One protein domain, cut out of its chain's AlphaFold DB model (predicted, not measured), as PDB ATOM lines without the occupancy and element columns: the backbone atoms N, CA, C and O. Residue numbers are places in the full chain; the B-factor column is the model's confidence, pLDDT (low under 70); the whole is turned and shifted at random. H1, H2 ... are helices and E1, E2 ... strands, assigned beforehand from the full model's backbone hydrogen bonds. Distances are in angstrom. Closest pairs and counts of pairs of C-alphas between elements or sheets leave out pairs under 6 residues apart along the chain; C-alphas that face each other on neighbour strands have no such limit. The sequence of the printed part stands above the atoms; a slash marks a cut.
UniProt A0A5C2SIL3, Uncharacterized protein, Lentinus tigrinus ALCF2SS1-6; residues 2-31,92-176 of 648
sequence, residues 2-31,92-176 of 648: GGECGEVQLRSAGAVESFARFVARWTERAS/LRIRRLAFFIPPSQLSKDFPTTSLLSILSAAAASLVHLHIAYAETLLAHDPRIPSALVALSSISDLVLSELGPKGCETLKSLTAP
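AT A GLANCE: This is residues 2 to 31 and 92 to 176 of the 648 residues of an uncharacterized protein of Lentinus tigrinus ALCF2SS1-6 (UniProt A0A5C2SIL3). A wall of four parallel strands has its helices over one face and the other face bare. H2 and H4 run side by side on the side of that face, H3 and H5 pack on each other by the E4 edge, and the long H1 runs out past the E1 edge. The 115 printed residues have five named helices and four named strands, along the chain E1 H1 E2 H2 E3 H3 H4 E4 H5; the sheet's order is E1 E2 E3 E4, the class mixed. The whole is compact, with a radius of gyration of the C-alphas of 13.3 A and spans of 40 by 33 by 20 A.

IN THESE COORDINATES: Find C-alpha 8 at (-42.189, -39.278, -35.522), where E1, residues 8 to 10, begins. H1, residues 13 to 31, runs 27.2 A to C-alpha 31 at (-62.312, -49.344, -40.524). Next come E2, 96 to 99; H2, 112 to 122, 15.2 A; E3, 128 to 131; H3, 134 to 140; H4, 143 to 149; E4, 156 to 162, 16.1 A; and H5, 164 to 172, ending at (-54.995, -18.344, -32.312).

HOW THE PARTS SIT: Look across the sheet: N 10 and O 98 are 2.8 A apart, N 99 and O 130 2.8 A, N 131 and O 158 2.8 A, each within hydrogen-bond range. E2, H2, E3 and E3, H3 H4, E4 are strand-helix-strand units, parallel neighbour strands with helices between, and their crossovers are right-handed. H4, the hub, touches H2 at a shallow tilt of 18 degrees, C-alphas 119 and 147 closest at 6.5 A. It touches H5 at a steep tilt of 43 degrees, C-alphas 145 and 169 closest at 5.6 A. H1 touches H2 with residues 16 to 23 alone, C-alphas 20 and 114 closest at 5.2 A. H3 is on the sheet at a height of 6.0 A. In the five helices every O i to N i+4 pair is within hydrogen-bond range.

THE WHOLE: C-alphas 29 and 164, the farthest apart, are 40.5 A apart. Residues 32 to 91 are not printed, and C-alphas 31 and 92 are 11.9 A apart across this cut. The link from E2 to H2 is long. Residues 2 to 4 are under pLDDT 70.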
ATOM      1  N   GLY A   2     -53.253 -51.592 -28.744       45.41
ATOM      2  CA  GLY A   2     -53.076 -50.217 -29.232       45.41
ATOM      3  C   GLY A   2     -51.604 -49.938 -29.536       45.41
ATOM      4  O   GLY A   2     -50.796 -49.879 -28.615       45.41
ATOM      5  N   GLY A   3     -51.246 -49.802 -30.813       53.84
ATOM      6  CA  GLY A   3     -49.888 -49.446 -31.219       53.84
ATOM      7  C   GLY A   3     -49.611 -47.971 -30.934       53.84
ATOM      8  O   GLY A   3     -50.068 -47.103 -31.677       53.84
ATOM      9  N   GLU A   4     -48.881 -47.672 -29.861       65.38
ATOM     10  CA  GLU A   4     -48.344 -46.328 -29.651       65.38
ATOM     11  C   GLU A   4     -47.240 -46.070 -30.679       65.38
ATOM     12  O   GLU A   4     -46.250 -46.800 -30.755       65.38
ATOM     13  N   CYS A   5     -47.411 -45.032 -31.499       71.81
ATOM     14  CA  CYS A   5     -46.343 -44.590 -32.380       71.81
ATOM     15  C   CYS A   5     -45.349 -43.780 -31.537       71.81
ATOM     16  O   CYS A   5     -45.750 -42.845 -30.837       71.81
ATOM     17  N   GLY A   6     -44.067 -44.157 -31.584       80.50
ATOM     18  CA  GLY A   6     -42.984 -43.393 -30.963       80.50
ATOM     19  C   GLY A   6     -42.842 -41.985 -31.555       80.50
ATOM     20  O   GLY A   6     -43.694 -41.503 -32.299       80.50
ATOM     21  N   GLU A   7     -41.751 -41.292 -31.235       89.38
ATOM     22  CA  GLU A   7     -41.489 -39.971 -31.814       89.38
ATOM     23  C   GLU A   7     -41.341 -40.046 -33.340       89.38
ATOM     24  O   GLU A   7     -40.434 -40.699 -33.861       89.38
ATOM     25  N   VAL A   8     -42.223 -39.349 -34.060       93.12
ATOM     26  CA  VAL A   8     -42.189 -39.278 -35.522       93.12
ATOM     27  C   VAL A   8     -41.464 -38.006 -35.945       93.12
ATOM     28  O   VAL A   8     -41.943 -36.896 -35.709       93.12
ATOM     29  N   GLN A   9     -40.321 -38.163 -36.615       95.81
ATOM     30  CA  GLN A   9     -39.543 -37.046 -37.154       95.81
ATOM     31  C   GLN A   9     -39.656 -36.984 -38.679       95.81
ATOM     32  O   GLN A   9     -39.186 -37.870 -39.395       95.81
ATOM     33  N   LEU A  10     -40.229 -35.898 -39.192       95.94
ATOM     34  CA  LEU A  10     -40.422 -35.661 -40.618       95.94
ATOM     35  C   LEU A  10     -39.411 -34.620 -41.099       95.94
ATOM     36  O   LEU A  10     -39.517 -33.433 -40.794       95.94
ATOM     37  N   ARG A  11     -38.398 -35.087 -41.837       95.94
ATOM     38  CA  ARG A  11     -37.258 -34.268 -42.296       95.94
ATOM     39  C   ARG A  11     -37.301 -33.913 -43.783       95.94
ATOM     40  O   ARG A  11     -36.426 -33.208 -44.279       95.94
ATOM     41  N   SER A  12     -38.272 -34.448 -44.520       95.25
ATOM     42  CA  SER A  12     -38.384 -34.219 -45.956       95.25
ATOM     43  C   SER A  12     -39.810 -34.334 -46.480       95.25
ATOM     44  O   SER A  12     -40.646 -34.991 -45.860       95.25
ATOM     45  N   ALA A  13     -40.074 -33.759 -47.655       93.69
ATOM     46  CA  ALA A  13     -41.347 -33.915 -48.363       93.69
ATOM     47  C   ALA A  13     -41.698 -35.402 -48.587       93.69
ATOM     48  O   ALA A  13     -42.795 -35.847 -48.258       93.69
ATOM     49  N   GLY A  14     -40.727 -36.210 -49.030       94.19
ATOM     50  CA  GLY A  14     -40.923 -37.653 -49.216       94.19
ATOM     51  C   GLY A  14     -41.221 -38.412 -47.914       94.19
ATOM     52  O   GLY A  14     -41.969 -39.393 -47.932       94.19
ATOM     53  N   ALA A  15     -40.690 -37.953 -46.774       95.06
ATOM     54  CA  ALA A  15     -41.032 -38.510 -45.465       95.06
ATOM     55  C   ALA A  15     -42.482 -38.182 -45.077       95.06
ATOM     56  O   ALA A  15     -43.183 -39.063 -44.583       95.06
ATOM     57  N   VAL A  16     -42.952 -36.959 -45.359       95.88
ATOM     58  CA  VAL A  16     -44.352 -36.554 -45.134       95.88
ATOM     59  C   VAL A  16     -45.306 -37.434 -45.943       95.88
ATOM     60  O   VAL A  16     -46.240 -37.990 -45.373       95.88
ATOM     61  N   GLU A  17     -45.066 -37.637 -47.241       95.44
ATOM     62  CA  GLU A  17     -45.918 -38.516 -48.062       95.44
ATOM     63  C   GLU A  17     -45.904 -39.964 -47.584       95.44
ATOM     64  O   GLU A  17     -46.941 -40.626 -47.533       95.44
ATOM     65  N   SER A  18     -44.719 -40.480 -47.258       96.12
ATOM     66  CA  SER A  18     -44.569 -41.873 -46.842       96.12
ATOM     67  C   SER A  18     -45.275 -42.132 -45.519       96.12
ATOM     68  O   SER A  18     -45.954 -43.149 -45.378       96.12
ATOM     69  N   PHE A  19     -45.190 -41.183 -44.586       96.06
ATOM     70  CA  PHE A  19     -45.896 -41.273 -43.320       96.06
ATOM     71  C   PHE A  19     -47.406 -41.067 -43.481       96.06
ATOM     72  O   PHE A  19     -48.180 -41.821 -42.902       96.06
ATOM     73  N   ALA A  20     -47.857 -40.148 -44.336       95.25
ATOM     74  CA  ALA A  20     -49.283 -39.991 -44.621       95.25
ATOM     75  C   ALA A  20     -49.892 -41.251 -45.255       95.25
ATOM     76  O   ALA A  20     -50.996 -41.647 -44.890       95.25
ATOM     77  N   ARG A  21     -49.159 -41.933 -46.149       95.69
ATOM     78  CA  ARG A  21     -49.563 -43.241 -46.694       95.69
ATOM     79  C   ARG A  21     -49.661 -44.311 -45.608       95.69
ATOM     80  O   ARG A  21     -50.567 -45.137 -45.657       95.69
ATOM     81  N   PHE A  22     -48.749 -44.303 -44.636       94.00
ATOM     82  CA  PHE A  22     -48.820 -45.191 -43.476       94.00
ATOM     83  C   PHE A  22     -50.063 -44.904 -42.620       94.00
ATOM     84  O   PHE A  22     -50.824 -45.828 -42.343       94.00
ATOM     85  N   VAL A  23     -50.312 -43.634 -42.281       91.75
ATOM     86  CA  VAL A  23     -51.498 -43.204 -41.524       91.75
ATOM     87  C   VAL A  23     -52.779 -43.616 -42.253       91.75
ATOM     88  O   VAL A  23     -53.644 -44.232 -41.646       91.75
ATOM     89  N   ALA A  24     -52.874 -43.368 -43.562       91.31
ATOM     90  CA  ALA A  24     -54.043 -43.734 -44.359       91.31
ATOM     91  C   ALA A  24     -54.323 -45.247 -44.334       91.31
ATOM     92  O   ALA A  24     -55.451 -45.649 -44.067       91.31
ATOM     93  N   ARG A  25     -53.293 -46.085 -44.535       90.69
ATOM     94  CA  ARG A  25     -53.428 -47.553 -44.464       90.69
ATOM     95  C   ARG A  25     -53.838 -48.037 -43.078       90.69
ATOM     96  O   ARG A  25     -54.554 -49.026 -42.966       90.69
ATOM     97  N   TRP A  26     -53.357 -47.375 -42.027       87.50
ATOM     98  CA  TRP A  26     -53.741 -47.715 -40.662       87.50
ATOM     99  C   TRP A  26     -55.215 -47.401 -40.408       87.50
ATOM    100  O   TRP A  26     -55.946 -48.247 -39.902       87.50
ATOM    101  N   THR A  27     -55.659 -46.210 -40.810       85.00
ATOM    102  CA  THR A  27     -57.057 -45.789 -40.683       85.00
ATOM    103  C   THR A  27     -57.996 -46.683 -41.496       85.00
ATOM    104  O   THR A  27     -59.083 -47.001 -41.025       85.00
ATOM    105  N   GLU A  28     -57.573 -47.132 -42.681       86.12
ATOM    106  CA  GLU A  28     -58.334 -48.072 -43.513       86.12
ATOM    107  C   GLU A  28     -58.487 -49.438 -42.827       86.12
ATOM    108  O   GLU A  28     -59.608 -49.916 -42.683       86.12
ATOM    109  N   ARG A  29     -57.405 -50.027 -42.294       82.50
ATOM    110  CA  ARG A  29     -57.486 -51.298 -41.542       82.50
ATOM    111  C   ARG A  29     -58.394 -51.205 -40.321       82.50
ATOM    112  O   ARG A  29     -59.258 -52.051 -40.138       82.50
ATOM    113  N   ALA A  30     -58.270 -50.125 -39.550       76.19
ATOM    114  CA  ALA A  30     -59.127 -49.881 -38.392       76.19
ATOM    115  C   ALA A  30     -60.615 -49.688 -38.758       76.19
ATOM    116  O   ALA A  30     -61.471 -49.742 -37.877       76.19
ATOM    117  N   SER A  31     -60.933 -49.429 -40.033       73.38
ATOM    118  CA  SER A  31     -62.312 -49.344 -40.524       73.38
ATOM    119  C   SER A  31     -62.882 -50.681 -41.005       73.38
ATOM    120  O   SER A  31     -64.096 -50.848 -40.944       73.38
ATOM    121  N   LEU A  92     -54.847 -44.830 -34.227       79.62
ATOM    122  CA  LEU A  92     -53.415 -44.542 -34.243       79.62
ATOM    123  C   LEU A  92     -53.125 -43.377 -33.287       79.62
ATOM    124  O   LEU A  92     -53.509 -42.242 -33.554       79.62
ATOM    125  N   ARG A  93     -52.431 -43.643 -32.177       87.00
ATOM    126  CA  ARG A  93     -52.077 -42.611 -31.192       87.00
ATOM    127  C   ARG A  93     -50.695 -42.053 -31.509       87.00
ATOM    128  O   ARG A  93     -49.678 -42.592 -31.076       87.00
ATOM    129  N   ILE A  94     -50.659 -40.961 -32.269       91.62
ATOM    130  CA  ILE A  94     -49.439 -40.174 -32.485       91.62
ATOM    131  C   ILE A  94     -49.324 -39.195 -31.317       91.62
ATOM    132  O   ILE A  94     -50.082 -38.230 -31.256       91.62
ATOM    133  N   ARG A  95     -48.396 -39.442 -30.385       93.88
ATOM    134  CA  ARG A  95     -48.179 -38.557 -29.223       93.88
ATOM    135  C   ARG A  95     -47.124 -37.477 -29.461       93.88
ATOM    136  O   ARG A  95     -47.180 -36.428 -28.822       93.88
ATOM    137  N   ARG A  96     -46.150 -37.737 -30.341       96.06
ATOM    138  CA  ARG A  96     -44.966 -36.893 -30.561       96.06
ATOM    139  C   ARG A  96     -44.688 -36.715 -32.046       96.06
ATOM    140  O   ARG A  96     -44.432 -37.699 -32.740       96.06
ATOM    141  N   LEU A  97     -44.694 -35.469 -32.508       96.94
ATOM    142  CA  LEU A  97     -44.455 -35.125 -33.905       96.94
ATOM    143  C   LEU A  97     -43.440 -33.989 -34.010       96.94
ATOM    144  O   LEU A  97     -43.585 -32.955 -33.361       96.94
ATOM    145  N   ALA A  98     -42.428 -34.172 -34.854       97.19
ATOM    146  CA  ALA A  98     -41.414 -33.161 -35.106       97.19
ATOM    147  C   ALA A  98     -41.209 -32.930 -36.609       97.19
ATOM    148  O   ALA A  98     -40.962 -33.867 -37.372       97.19
ATOM    149  N   PHE A  99     -41.266 -31.669 -37.028       97.12
ATOM    150  CA  PHE A  99     -41.059 -31.224 -38.399       97.12
ATOM    151  C   PHE A  99     -39.719 -30.496 -38.525       97.12
ATOM    152  O   PHE A  99     -39.543 -29.378 -38.042       97.12
ATOM    153  N   PHE A 100     -38.793 -31.119 -39.250       95.88
ATOM    154  CA  PHE A 100     -37.483 -30.567 -39.603       95.88
ATOM    155  C   PHE A 100     -37.369 -30.431 -41.122       95.88
ATOM    156  O   PHE A 100     -36.433 -30.936 -41.739       95.88
ATOM    157  N   ILE A 101     -38.382 -29.826 -41.740       94.50
ATOM    158  CA  ILE A 101     -38.475 -29.691 -43.194       94.50
ATOM    159  C   ILE A 101     -37.777 -28.387 -43.585       94.50
ATOM    160  O   ILE A 101     -38.314 -27.319 -43.289       94.50
ATOM    161  N   PRO A 102     -36.593 -28.439 -44.219       93.19
ATOM    162  CA  PRO A 102     -35.854 -27.229 -44.542       93.19
ATOM    163  C   PRO A 102     -36.602 -26.397 -45.598       93.19
ATOM    164  O   PRO A 102     -37.262 -26.974 -46.470       93.19
ATOM    165  N   PRO A 103     -36.432 -25.060 -45.607       93.38
ATOM    166  CA  PRO A 103     -37.050 -24.167 -46.591       93.38
ATOM    167  C   PRO A 103     -36.840 -24.590 -48.049       93.38
ATOM    168  O   PRO A 103     -37.724 -24.422 -48.885       93.38
ATOM    169  N   SER A 104     -35.693 -25.203 -48.357       92.81
ATOM    170  CA  SER A 104     -35.359 -25.700 -49.697       92.81
ATOM    171  C   SER A 104     -36.275 -26.819 -50.204       92.81
ATOM    172  O   SER A 104     -36.314 -27.061 -51.408       92.81
ATOM    173  N   GLN A 105     -37.013 -27.494 -49.317       91.56
ATOM    174  CA  GLN A 105     -37.969 -28.546 -49.671       91.56
ATOM    175  C   GLN A 105     -39.424 -28.070 -49.729       91.56
ATOM    176  O   GLN A 105     -40.292 -28.834 -50.146       91.56
ATOM    177  N   LEU A 106     -39.702 -26.817 -49.360       90.31
ATOM    178  CA  LEU A 106     -41.034 -26.212 -49.432       90.31
ATOM    179  C   LEU A 106     -41.283 -25.612 -50.828       90.31
ATOM    180  O   LEU A 106     -41.545 -24.418 -50.985       90.31
ATOM    181  N   SER A 107     -41.150 -26.444 -51.865       91.81
ATOM    182  CA  SER A 107     -41.494 -26.080 -53.244       91.81
ATOM    183  C   SER A 107     -43.013 -26.079 -53.447       91.81
ATOM    184  O   SER A 107     -43.762 -26.551 -52.599       91.81
ATOM    185  N   LYS A 108     -43.496 -25.587 -54.595       88.94
ATOM    186  CA  LYS A 108     -44.935 -25.613 -54.931       88.94
ATOM    187  C   LYS A 108     -45.550 -27.019 -54.920       88.94
ATOM    188  O   LYS A 108     -46.755 -27.134 -54.740       88.94
ATOM    189  N   ASP A 109     -44.724 -28.047 -55.095       90.94
ATOM    190  CA  ASP A 109     -45.136 -29.452 -55.130       90.94
ATOM    191  C   ASP A 109     -45.028 -30.124 -53.753       90.94
ATOM    192  O   ASP A 109     -45.137 -31.344 -53.642       90.94
ATOM    193  N   PHE A 110     -44.780 -29.352 -52.689       94.62
ATOM    194  CA  PHE A 110     -44.741 -29.887 -51.338       94.62
ATOM    195  C   PHE A 110     -46.085 -30.571 -51.000       94.62
ATOM    196  O   PHE A 110     -47.153 -30.017 -51.278       94.62
ATOM    197  N   PRO A 111     -46.067 -31.773 -50.394       95.38
ATOM    198  CA  PRO A 111     -47.249 -32.604 -50.173       95.38
ATOM    199  C   PRO A 111     -48.104 -32.091 -49.003       95.38
ATOM    200  O   PRO A 111     -48.309 -32.774 -47.996       95.38
ATOM    201  N   THR A 112     -48.644 -30.879 -49.126       95.19
ATOM    202  CA  THR A 112     -49.416 -30.220 -48.068       95.19
ATOM    203  C   THR A 112     -50.652 -31.017 -47.667       95.19
ATOM    204  O   THR A 112     -50.979 -31.098 -46.489       95.19
ATOM    205  N   THR A 113     -51.333 -31.667 -48.612       96.19
ATOM    206  CA  THR A 113     -52.491 -32.527 -48.309       96.19
ATOM    207  C   THR A 113     -52.115 -33.711 -47.419       96.19
ATOM    208  O   THR A 113     -52.860 -34.046 -46.499       96.19
ATOM    209  N   SER A 114     -50.934 -34.295 -47.637       96.56
ATOM    210  CA  SER A 114     -50.383 -35.360 -46.793       96.56
ATOM    211  C   SER A 114     -50.081 -34.847 -45.386       96.56
ATOM    212  O   SER A 114     -50.449 -35.491 -44.407       96.56
ATOM    213  N   LEU A 115     -49.483 -33.656 -45.274       96.38
ATOM    214  CA  LEU A 115     -49.225 -33.010 -43.985       96.38
ATOM    215  C   LEU A 115     -50.523 -32.740 -43.209       96.38
ATOM    216  O   LEU A 115     -50.615 -33.074 -42.031       96.38
ATOM    217  N   LEU A 116     -51.539 -32.179 -43.871       96.44
ATOM    218  CA  LEU A 116     -52.843 -31.903 -43.262       96.44
ATOM    219  C   LEU A 116     -53.540 -33.192 -42.798       96.44
ATOM    220  O   LEU A 116     -54.144 -33.198 -41.730       96.44
ATOM    221  N   SER A 117     -53.420 -34.285 -43.560       94.50
ATOM    222  CA  SER A 117     -53.932 -35.607 -43.169       94.50
ATOM    223  C   SER A 117     -53.268 -36.120 -41.887       94.50
ATOM    224  O   SER A 117     -53.959 -36.539 -40.960       94.50
ATOM    225  N   ILE A 118     -51.939 -36.003 -41.789       94.88
ATOM    226  CA  ILE A 118     -51.186 -36.383 -40.586       94.88
ATOM    227  C   ILE A 118     -51.631 -35.552 -39.376       94.88
ATOM    228  O   ILE A 118     -51.898 -36.116 -38.318       94.88
ATOM    229  N   LEU A 119     -51.733 -34.226 -39.527       95.06
ATOM    230  CA  LEU A 119     -52.157 -33.330 -38.445       95.06
ATOM    231  C   LEU A 119     -53.587 -33.631 -37.984       95.06
ATOM    232  O   LEU A 119     -53.839 -33.682 -36.786       95.06
ATOM    233  N   SER A 120     -54.501 -33.885 -38.925       93.31
ATOM    234  CA  SER A 120     -55.884 -34.268 -38.626       93.31
ATOM    235  C   SER A 120     -55.952 -35.588 -37.853       93.31
ATOM    236  O   SER A 120     -56.610 -35.668 -36.818       93.31
ATOM    237  N   ALA A 121     -55.206 -36.607 -38.294       90.94
ATOM    238  CA  ALA A 121     -55.150 -37.900 -37.615       90.94
ATOM    239  C   ALA A 121     -54.541 -37.804 -36.205       90.94
ATOM    240  O   ALA A 121     -54.939 -38.541 -35.308       90.94
ATOM    241  N   ALA A 122     -53.595 -36.884 -35.997       92.06
ATOM    242  CA  ALA A 122     -52.946 -36.668 -34.709       92.06
ATOM    243  C   ALA A 122     -53.732 -35.728 -33.769       92.06
ATOM    244  O   ALA A 122     -53.366 -35.606 -32.602       92.06
ATOM    245  N   ALA A 123     -54.800 -35.070 -34.234       91.31
ATOM    246  CA  ALA A 123     -55.398 -33.918 -33.553       91.31
ATOM    247  C   ALA A 123     -55.898 -34.171 -32.122       91.31
ATOM    248  O   ALA A 123     -55.892 -33.247 -31.308       91.31
ATOM    249  N   ALA A 124     -56.317 -35.402 -31.824       89.94
ATOM    250  CA  ALA A 124     -56.827 -35.795 -30.510       89.94
ATOM    251  C   ALA A 124     -55.771 -36.446 -29.597       89.94
ATOM    252  O   ALA A 124     -56.003 -36.575 -28.397       89.94
ATOM    253  N   SER A 125     -54.638 -36.900 -30.146       92.44
ATOM    254  CA  SER A 125     -53.625 -37.663 -29.398       92.44
ATOM    255  C   SER A 125     -52.279 -36.959 -29.274       92.44
ATOM    256  O   SER A 125     -51.431 -37.414 -28.503       92.44
ATOM    257  N   LEU A 126     -52.044 -35.903 -30.056       95.00
ATOM    258  CA  LEU A 126     -50.760 -35.224 -30.110       95.00
ATOM    259  C   LEU A 126     -50.535 -34.413 -28.839       95.00
ATOM    260  O   LEU A 126     -51.266 -33.463 -28.572       95.00
ATOM    261  N   VAL A 127     -49.502 -34.780 -28.087       96.12
ATOM    262  CA  VAL A 127     -49.115 -34.119 -26.835       96.12
ATOM    263  C   VAL A 127     -47.934 -33.182 -27.072       96.12
ATOM    264  O   VAL A 127     -47.932 -32.064 -26.564       96.12
ATOM    265  N   HIS A 128     -46.961 -33.616 -27.884       97.00
ATOM    266  CA  HIS A 128     -45.749 -32.852 -28.170       97.00
ATOM    267  C   HIS A 128     -45.615 -32.540 -29.662       97.00
ATOM    268  O   HIS A 128     -45.619 -33.451 -30.498       97.00
ATOM    269  N   LEU A 129     -45.418 -31.262 -29.978       97.75
ATOM    270  CA  LEU A 129     -45.202 -30.767 -31.331       97.75
ATOM    271  C   LEU A 129     -43.923 -29.928 -31.402       97.75
ATOM    272  O   LEU A 129     -43.765 -28.966 -30.654       97.75
ATOM    273  N   HIS A 130     -43.042 -30.249 -32.348       97.75
ATOM    274  CA  HIS A 130     -41.846 -29.462 -32.643       97.75
ATOM    275  C   HIS A 130     -41.811 -29.052 -34.121       97.75
ATOM    276  O   HIS A 130     -41.936 -29.899 -35.000       97.75
ATOM    277  N   ILE A 131     -41.624 -27.763 -34.412       97.62
ATOM    278  CA  ILE A 131     -41.464 -27.228 -35.771       97.62
ATOM    279  C   ILE A 131     -40.198 -26.370 -35.838       97.62
ATOM    280  O   ILE A 131     -40.164 -25.291 -35.258       97.62
ATOM    281  N   ALA A 132     -39.172 -26.826 -36.560       94.81
ATOM    282  CA  ALA A 132     -37.879 -26.133 -36.607       94.81
ATOM    283  C   ALA A 132     -37.849 -24.905 -37.542       94.81
ATOM    284  O   ALA A 132     -37.130 -23.951 -37.286       94.81
ATOM    285  N   TYR A 133     -38.626 -24.927 -38.628       95.44
ATOM    286  CA  TYR A 133     -38.698 -23.844 -39.620       95.44
ATOM    287  C   TYR A 133     -40.117 -23.272 -39.654       95.44
ATOM    288  O   TYR A 133     -40.810 -23.346 -40.675       95.44
ATOM    289  N   ALA A 134     -40.592 -22.802 -38.496       96.06
ATOM    290  CA  ALA A 134     -42.006 -22.531 -38.262       96.06
ATOM    291  C   ALA A 134     -42.559 -21.474 -39.220       96.06
ATOM    292  O   ALA A 134     -43.563 -21.738 -39.881       96.06
ATOM    293  N   GLU A 135     -41.903 -20.318 -39.368       95.88
ATOM    294  CA  GLU A 135     -42.415 -19.262 -40.248       95.88
ATOM    295  C   GLU A 135     -42.524 -19.726 -41.701       95.88
ATOM    296  O   GLU A 135     -43.566 -19.548 -42.330       95.88
ATOM    297  N   THR A 136     -41.482 -20.377 -42.226       95.06
ATOM    298  CA  THR A 136     -41.464 -20.815 -43.628       95.06
ATOM    299  C   THR A 136     -42.543 -21.864 -43.902       95.06
ATOM    300  O   THR A 136     -43.232 -21.786 -44.919       95.06
ATOM    301  N   LEU A 137     -42.734 -22.825 -42.989       96.12
ATOM    302  CA  LEU A 137     -43.766 -23.855 -43.125       96.12
ATOM    303  C   LEU A 137     -45.180 -23.261 -43.035       96.12
ATOM    304  O   LEU A 137     -46.049 -23.620 -43.827       96.12
ATOM    305  N   LEU A 138     -45.416 -22.342 -42.097       95.75
ATOM    306  CA  LEU A 138     -46.730 -21.724 -41.886       95.75
ATOM    307  C   LEU A 138     -47.102 -20.730 -42.986       95.75
ATOM    308  O   LEU A 138     -48.280 -20.585 -43.312       95.75
ATOM    309  N   ALA A 139     -46.111 -20.060 -43.573       94.75
ATOM    310  CA  ALA A 139     -46.303 -19.178 -44.715       94.75
ATOM    311  C   ALA A 139     -46.512 -19.945 -46.033       94.75
ATOM    312  O   ALA A 139     -47.024 -19.366 -46.990       94.75
ATOM    313  N   HIS A 140     -46.130 -21.228 -46.094       94.94
ATOM    314  CA  HIS A 140     -46.204 -22.029 -47.315       94.94
ATOM    315  C   HIS A 140     -47.647 -22.272 -47.789       94.94
ATOM    316  O   HIS A 140     -47.944 -22.086 -48.970       94.94
ATOM    317  N   ASP A 141     -48.554 -22.660 -46.886       94.81
ATOM    318  CA  ASP A 141     -49.969 -22.889 -47.205       94.81
ATOM    319  C   ASP A 141     -50.872 -22.402 -46.057       94.81
ATOM    320  O   ASP A 141     -50.682 -22.812 -44.907       94.81
ATOM    321  N   PRO A 142     -51.894 -21.568 -46.340       94.25
ATOM    322  CA  PRO A 142     -52.760 -20.978 -45.318       94.25
ATOM    323  C   PRO A 142     -53.592 -22.000 -44.529       94.25
ATOM    324  O   PRO A 142     -54.101 -21.665 -43.461       94.25
ATOM    325  N   ARG A 143     -53.735 -23.238 -45.018       96.12
ATOM    326  CA  ARG A 143     -54.456 -24.310 -44.318       96.12
ATOM    327  C   ARG A 143     -53.644 -24.913 -43.174       96.12
ATOM    328  O   ARG A 143     -54.241 -25.457 -42.247       96.12
ATOM    329  N   ILE A 144     -52.311 -24.824 -43.221       96.31
ATOM    330  CA  ILE A 144     -51.430 -25.398 -42.190       96.31
ATOM    331  C   ILE A 144     -51.663 -24.710 -40.831       96.31
ATOM    332  O   ILE A 144     -51.944 -25.430 -39.873       96.31
ATOM    333  N   PRO A 145     -51.654 -23.363 -40.717       96.50
ATOM    334  CA  PRO A 145     -52.032 -22.676 -39.480       96.50
ATOM    335  C   PRO A 145     -53.376 -23.132 -38.901       96.50
ATOM    336  O   PRO A 145     -53.467 -23.418 -37.710       96.50
ATOM    337  N   SER A 146     -54.414 -23.251 -39.736       95.44
ATOM    338  CA  SER A 146     -55.744 -23.681 -39.287       95.44
ATOM    339  C   SER A 146     -55.746 -25.109 -38.744       95.44
ATOM    340  O   SER A 146     -56.398 -25.373 -37.737       95.44
ATOM    341  N   ALA A 147     -54.996 -26.018 -39.373       95.38
ATOM    342  CA  ALA A 147     -54.850 -27.386 -38.885       95.38
ATOM    343  C   ALA A 147     -54.103 -27.444 -37.546       95.38
ATOM    344  O   ALA A 147     -54.492 -28.222 -36.683       95.38
ATOM    345  N   LEU A 148     -53.082 -26.603 -37.342       95.31
ATOM    346  CA  LEU A 148     -52.378 -26.530 -36.058       95.31
ATOM    347  C   LEU A 148     -53.260 -25.986 -34.933       95.31
ATOM    348  O   LEU A 148     -53.216 -26.500 -33.822       95.31
ATOM    349  N   VAL A 149     -54.087 -24.979 -35.220       95.00
ATOM    350  CA  VAL A 149     -55.030 -24.413 -34.241       95.00
ATOM    351  C   VAL A 149     -56.069 -25.445 -33.782       95.00
ATOM    352  O   VAL A 149     -56.549 -25.365 -32.653       95.00
ATOM    353  N   ALA A 150     -56.392 -26.433 -34.623       93.88
ATOM    354  CA  ALA A 150     -57.319 -27.513 -34.291       93.88
ATOM    355  C   ALA A 150     -56.728 -28.580 -33.345       93.88
ATOM    356  O   ALA A 150     -57.467 -29.436 -32.852       93.88
ATOM    357  N   LEU A 151     -55.418 -28.550 -33.080       94.31
ATOM    358  CA  LEU A 151     -54.742 -29.507 -32.204       94.31
ATOM    359  C   LEU A 151     -55.018 -29.145 -30.738       94.31
ATOM    360  O   LEU A 151     -54.319 -28.337 -30.135       94.31
ATOM    361  N   SER A 152     -56.064 -29.739 -30.169       92.50
ATOM    362  CA  SER A 152     -56.553 -29.399 -28.824       92.50
ATOM    363  C   SER A 152     -55.820 -30.116 -27.685       92.50
ATOM    364  O   SER A 152     -55.866 -29.649 -26.550       92.50
ATOM    365  N   SER A 153     -55.131 -31.224 -27.973       93.31
ATOM    366  CA  SER A 153     -54.461 -32.069 -26.974       93.31
ATOM    367  C   SER A 153     -53.004 -31.687 -26.682       93.31
ATOM    368  O   SER A 153     -52.369 -32.333 -25.850       93.31
ATOM    369  N   ILE A 154     -52.452 -30.678 -27.368       96.44
ATOM    370  CA  ILE A 154     -51.038 -30.311 -27.221       96.44
ATOM    371  C   ILE A 154     -50.805 -29.700 -25.839       96.44
ATOM    372  O   ILE A 154     -51.442 -28.710 -25.480       96.44
ATOM    373  N   SER A 155     -49.833 -30.249 -25.111       97.06
ATOM    374  CA  SER A 155     -49.277 -29.649 -23.895       97.06
ATOM    375  C   SER A 155     -47.892 -29.048 -24.143       97.06
ATOM    376  O   SER A 155     -47.545 -28.041 -23.530       97.06
ATOM    377  N   ASP A 156     -47.117 -29.632 -25.062       97.62
ATOM    378  CA  ASP A 156     -45.712 -29.299 -25.267       97.62
ATOM    379  C   ASP A 156     -45.479 -28.805 -26.693       97.62
ATOM    380  O   ASP A 156     -45.684 -29.535 -27.668       97.62
ATOM    381  N   LEU A 157     -45.019 -27.563 -26.819       98.12
ATOM    382  CA  LEU A 157     -44.852 -26.895 -28.103       98.12
ATOM    383  C   LEU A 157     -43.455 -26.290 -28.233       98.12
ATOM    384  O   LEU A 157     -43.066 -25.443 -27.432       98.12
ATOM    385  N   VAL A 158     -42.734 -26.679 -29.281       97.88
ATOM    386  CA  VAL A 158     -41.432 -26.111 -29.649       97.88
ATOM    387  C   VAL A 158     -41.523 -25.523 -31.054       97.88
ATOM    388  O   VAL A 158     -41.787 -26.246 -32.014       97.88
ATOM    389  N   LEU A 159     -41.304 -24.220 -31.195       97.62
ATOM    390  CA  LEU A 159     -41.299 -23.523 -32.481       97.62
ATOM    391  C   LEU A 159     -39.992 -22.756 -32.651       97.62
ATOM    392  O   LEU A 159     -39.684 -21.882 -31.842       97.62
ATOM    393  N   SER A 160     -39.260 -23.040 -33.721       96.31
ATOM    394  CA  SER A 160     -38.043 -22.314 -34.085       96.31
ATOM    395  C   SER A 160     -38.230 -21.505 -35.366       96.31
ATOM    396  O   SER A 160     -39.091 -21.825 -36.191       96.31
ATOM    397  N   GLU A 161     -37.449 -20.430 -35.499       93.94
ATOM    398  CA  GLU A 161     -37.555 -19.455 -36.594       93.94
ATOM    399  C   GLU A 161     -38.984 -18.897 -36.739       93.94
ATOM    400  O   GLU A 161     -39.598 -18.918 -37.809       93.94
ATOM    401  N   LEU A 162     -39.559 -18.451 -35.619       95.38
ATOM    402  CA  LEU A 162     -40.916 -17.922 -35.550       95.38
ATOM    403  C   LEU A 162     -40.958 -16.467 -36.038       95.38
ATOM    404  O   LEU A 162     -40.293 -15.596 -35.478       95.38
ATOM    405  N   GLY A 163     -41.779 -16.195 -37.050       94.81
ATOM    406  CA  GLY A 163     -42.012 -14.861 -37.595       94.81
ATOM    407  C   GLY A 163     -43.450 -14.376 -37.366       94.81
ATOM    408  O   GLY A 163     -44.153 -14.878 -36.479       94.81
ATOM    409  N   PRO A 164     -43.922 -13.398 -38.162       93.81
ATOM    410  CA  PRO A 164     -45.270 -12.851 -38.042       93.81
ATOM    411  C   PRO A 164     -46.376 -13.901 -38.167       93.81
ATOM    412  O   PRO A 164     -47.311 -13.898 -37.363       93.81
ATOM    413  N   LYS A 165     -46.281 -14.811 -39.148       94.06
ATOM    414  CA  LYS A 165     -47.323 -15.816 -39.390       94.06
ATOM    415  C   LYS A 165     -47.356 -16.862 -38.285       94.06
ATOM    416  O   LYS A 165     -48.431 -17.277 -37.844       94.06
ATOM    417  N   GLY A 166     -46.180 -17.225 -37.787       94.62
ATOM    418  CA  GLY A 166     -46.006 -18.012 -36.581       94.62
ATOM    419  C   GLY A 166     -46.680 -17.394 -35.363       94.62
ATOM    420  O   GLY A 166     -47.449 -18.066 -34.679       94.62
ATOM    421  N   CYS A 167     -46.474 -16.097 -35.134       95.12
ATOM    422  CA  CYS A 167     -47.095 -15.389 -34.020       95.12
ATOM    423  C   CYS A 167     -48.627 -15.307 -34.150       95.12
ATOM    424  O   CYS A 167     -49.335 -15.517 -33.169       95.12
ATOM    425  N   GLU A 168     -49.165 -15.050 -35.348       94.56
ATOM    426  CA  GLU A 168     -50.621 -15.085 -35.590       94.56
ATOM    427  C   GLU A 168     -51.226 -16.462 -35.286       94.56
ATOM    428  O   GLU A 168     -52.297 -16.559 -34.677       94.56
ATOM    429  N   THR A 169     -50.522 -17.523 -35.686       95.19
ATOM    430  CA  THR A 169     -50.933 -18.910 -35.441       95.19
ATOM    431  C   THR A 169     -50.908 -19.219 -33.948       95.19
ATOM    432  O   THR A 169     -51.898 -19.706 -33.411       95.19
ATOM    433  N   LEU A 170     -49.817 -18.863 -33.261       95.56
ATOM    434  CA  LEU A 170     -49.656 -19.077 -31.823       95.56
ATOM    435  C   LEU A 170     -50.730 -18.339 -31.016       95.56
ATOM    436  O   LEU A 170     -51.335 -18.924 -30.127       95.56
ATOM    437  N   LYS A 171     -51.042 -17.095 -31.394       94.50
ATOM    438  CA  LYS A 171     -52.115 -16.302 -30.778       94.50
ATOM    439  C   LYS A 171     -53.500 -16.937 -30.936       94.50
ATOM    440  O   LYS A 171     -54.369 -16.699 -30.107       94.50
ATOM    441  N   SER A 172     -53.715 -17.690 -32.012       95.00
ATOM    442  CA  SER A 172     -54.995 -18.344 -32.312       95.00
ATOM    443  C   SER A 172     -55.103 -19.744 -31.704       95.00
ATOM    444  O   SER A 172     -56.180 -20.336 -31.723       95.00
ATOM    445  N   LEU A 173     -54.000 -20.293 -31.193       95.19
ATOM    446  CA  LEU A 173     -53.950 -21.628 -30.616       95.19
ATOM    447  C   LEU A 173     -54.668 -21.635 -29.260       95.19
ATOM    448  O   LEU A 173     -54.329 -20.870 -28.362       95.19
ATOM    449  N   THR A 174     -55.658 -22.515 -29.112       94.69
ATOM    450  CA  THR A 174     -56.484 -22.619 -27.891       94.69
ATOM    451  C   THR A 174     -56.073 -23.771 -26.974       94.69
ATOM    452  O   THR A 174     -56.671 -23.955 -25.915       94.69
ATOM    453  N   ALA A 175     -55.051 -24.535 -27.366       94.25
ATOM    454  CA  ALA A 175     -54.565 -25.685 -26.621       94.25
ATOM    455  C   ALA A 175     -54.066 -25.293 -25.209       94.25
ATOM    456  O   ALA A 175     -53.449 -24.231 -25.035       94.25
ATOM    457  N   PRO A 176     -54.293 -26.143 -24.192       95.00
ATOM    458  CA  PRO A 176     -53.840 -25.921 -22.823       95.00
ATOM    459  C   PRO A 176     -52.342 -26.242 -22.672       95.00
ATOM    460  O   PRO A 176     -51.961 -27.196 -21.998       95.00
TER     461      PRO A 176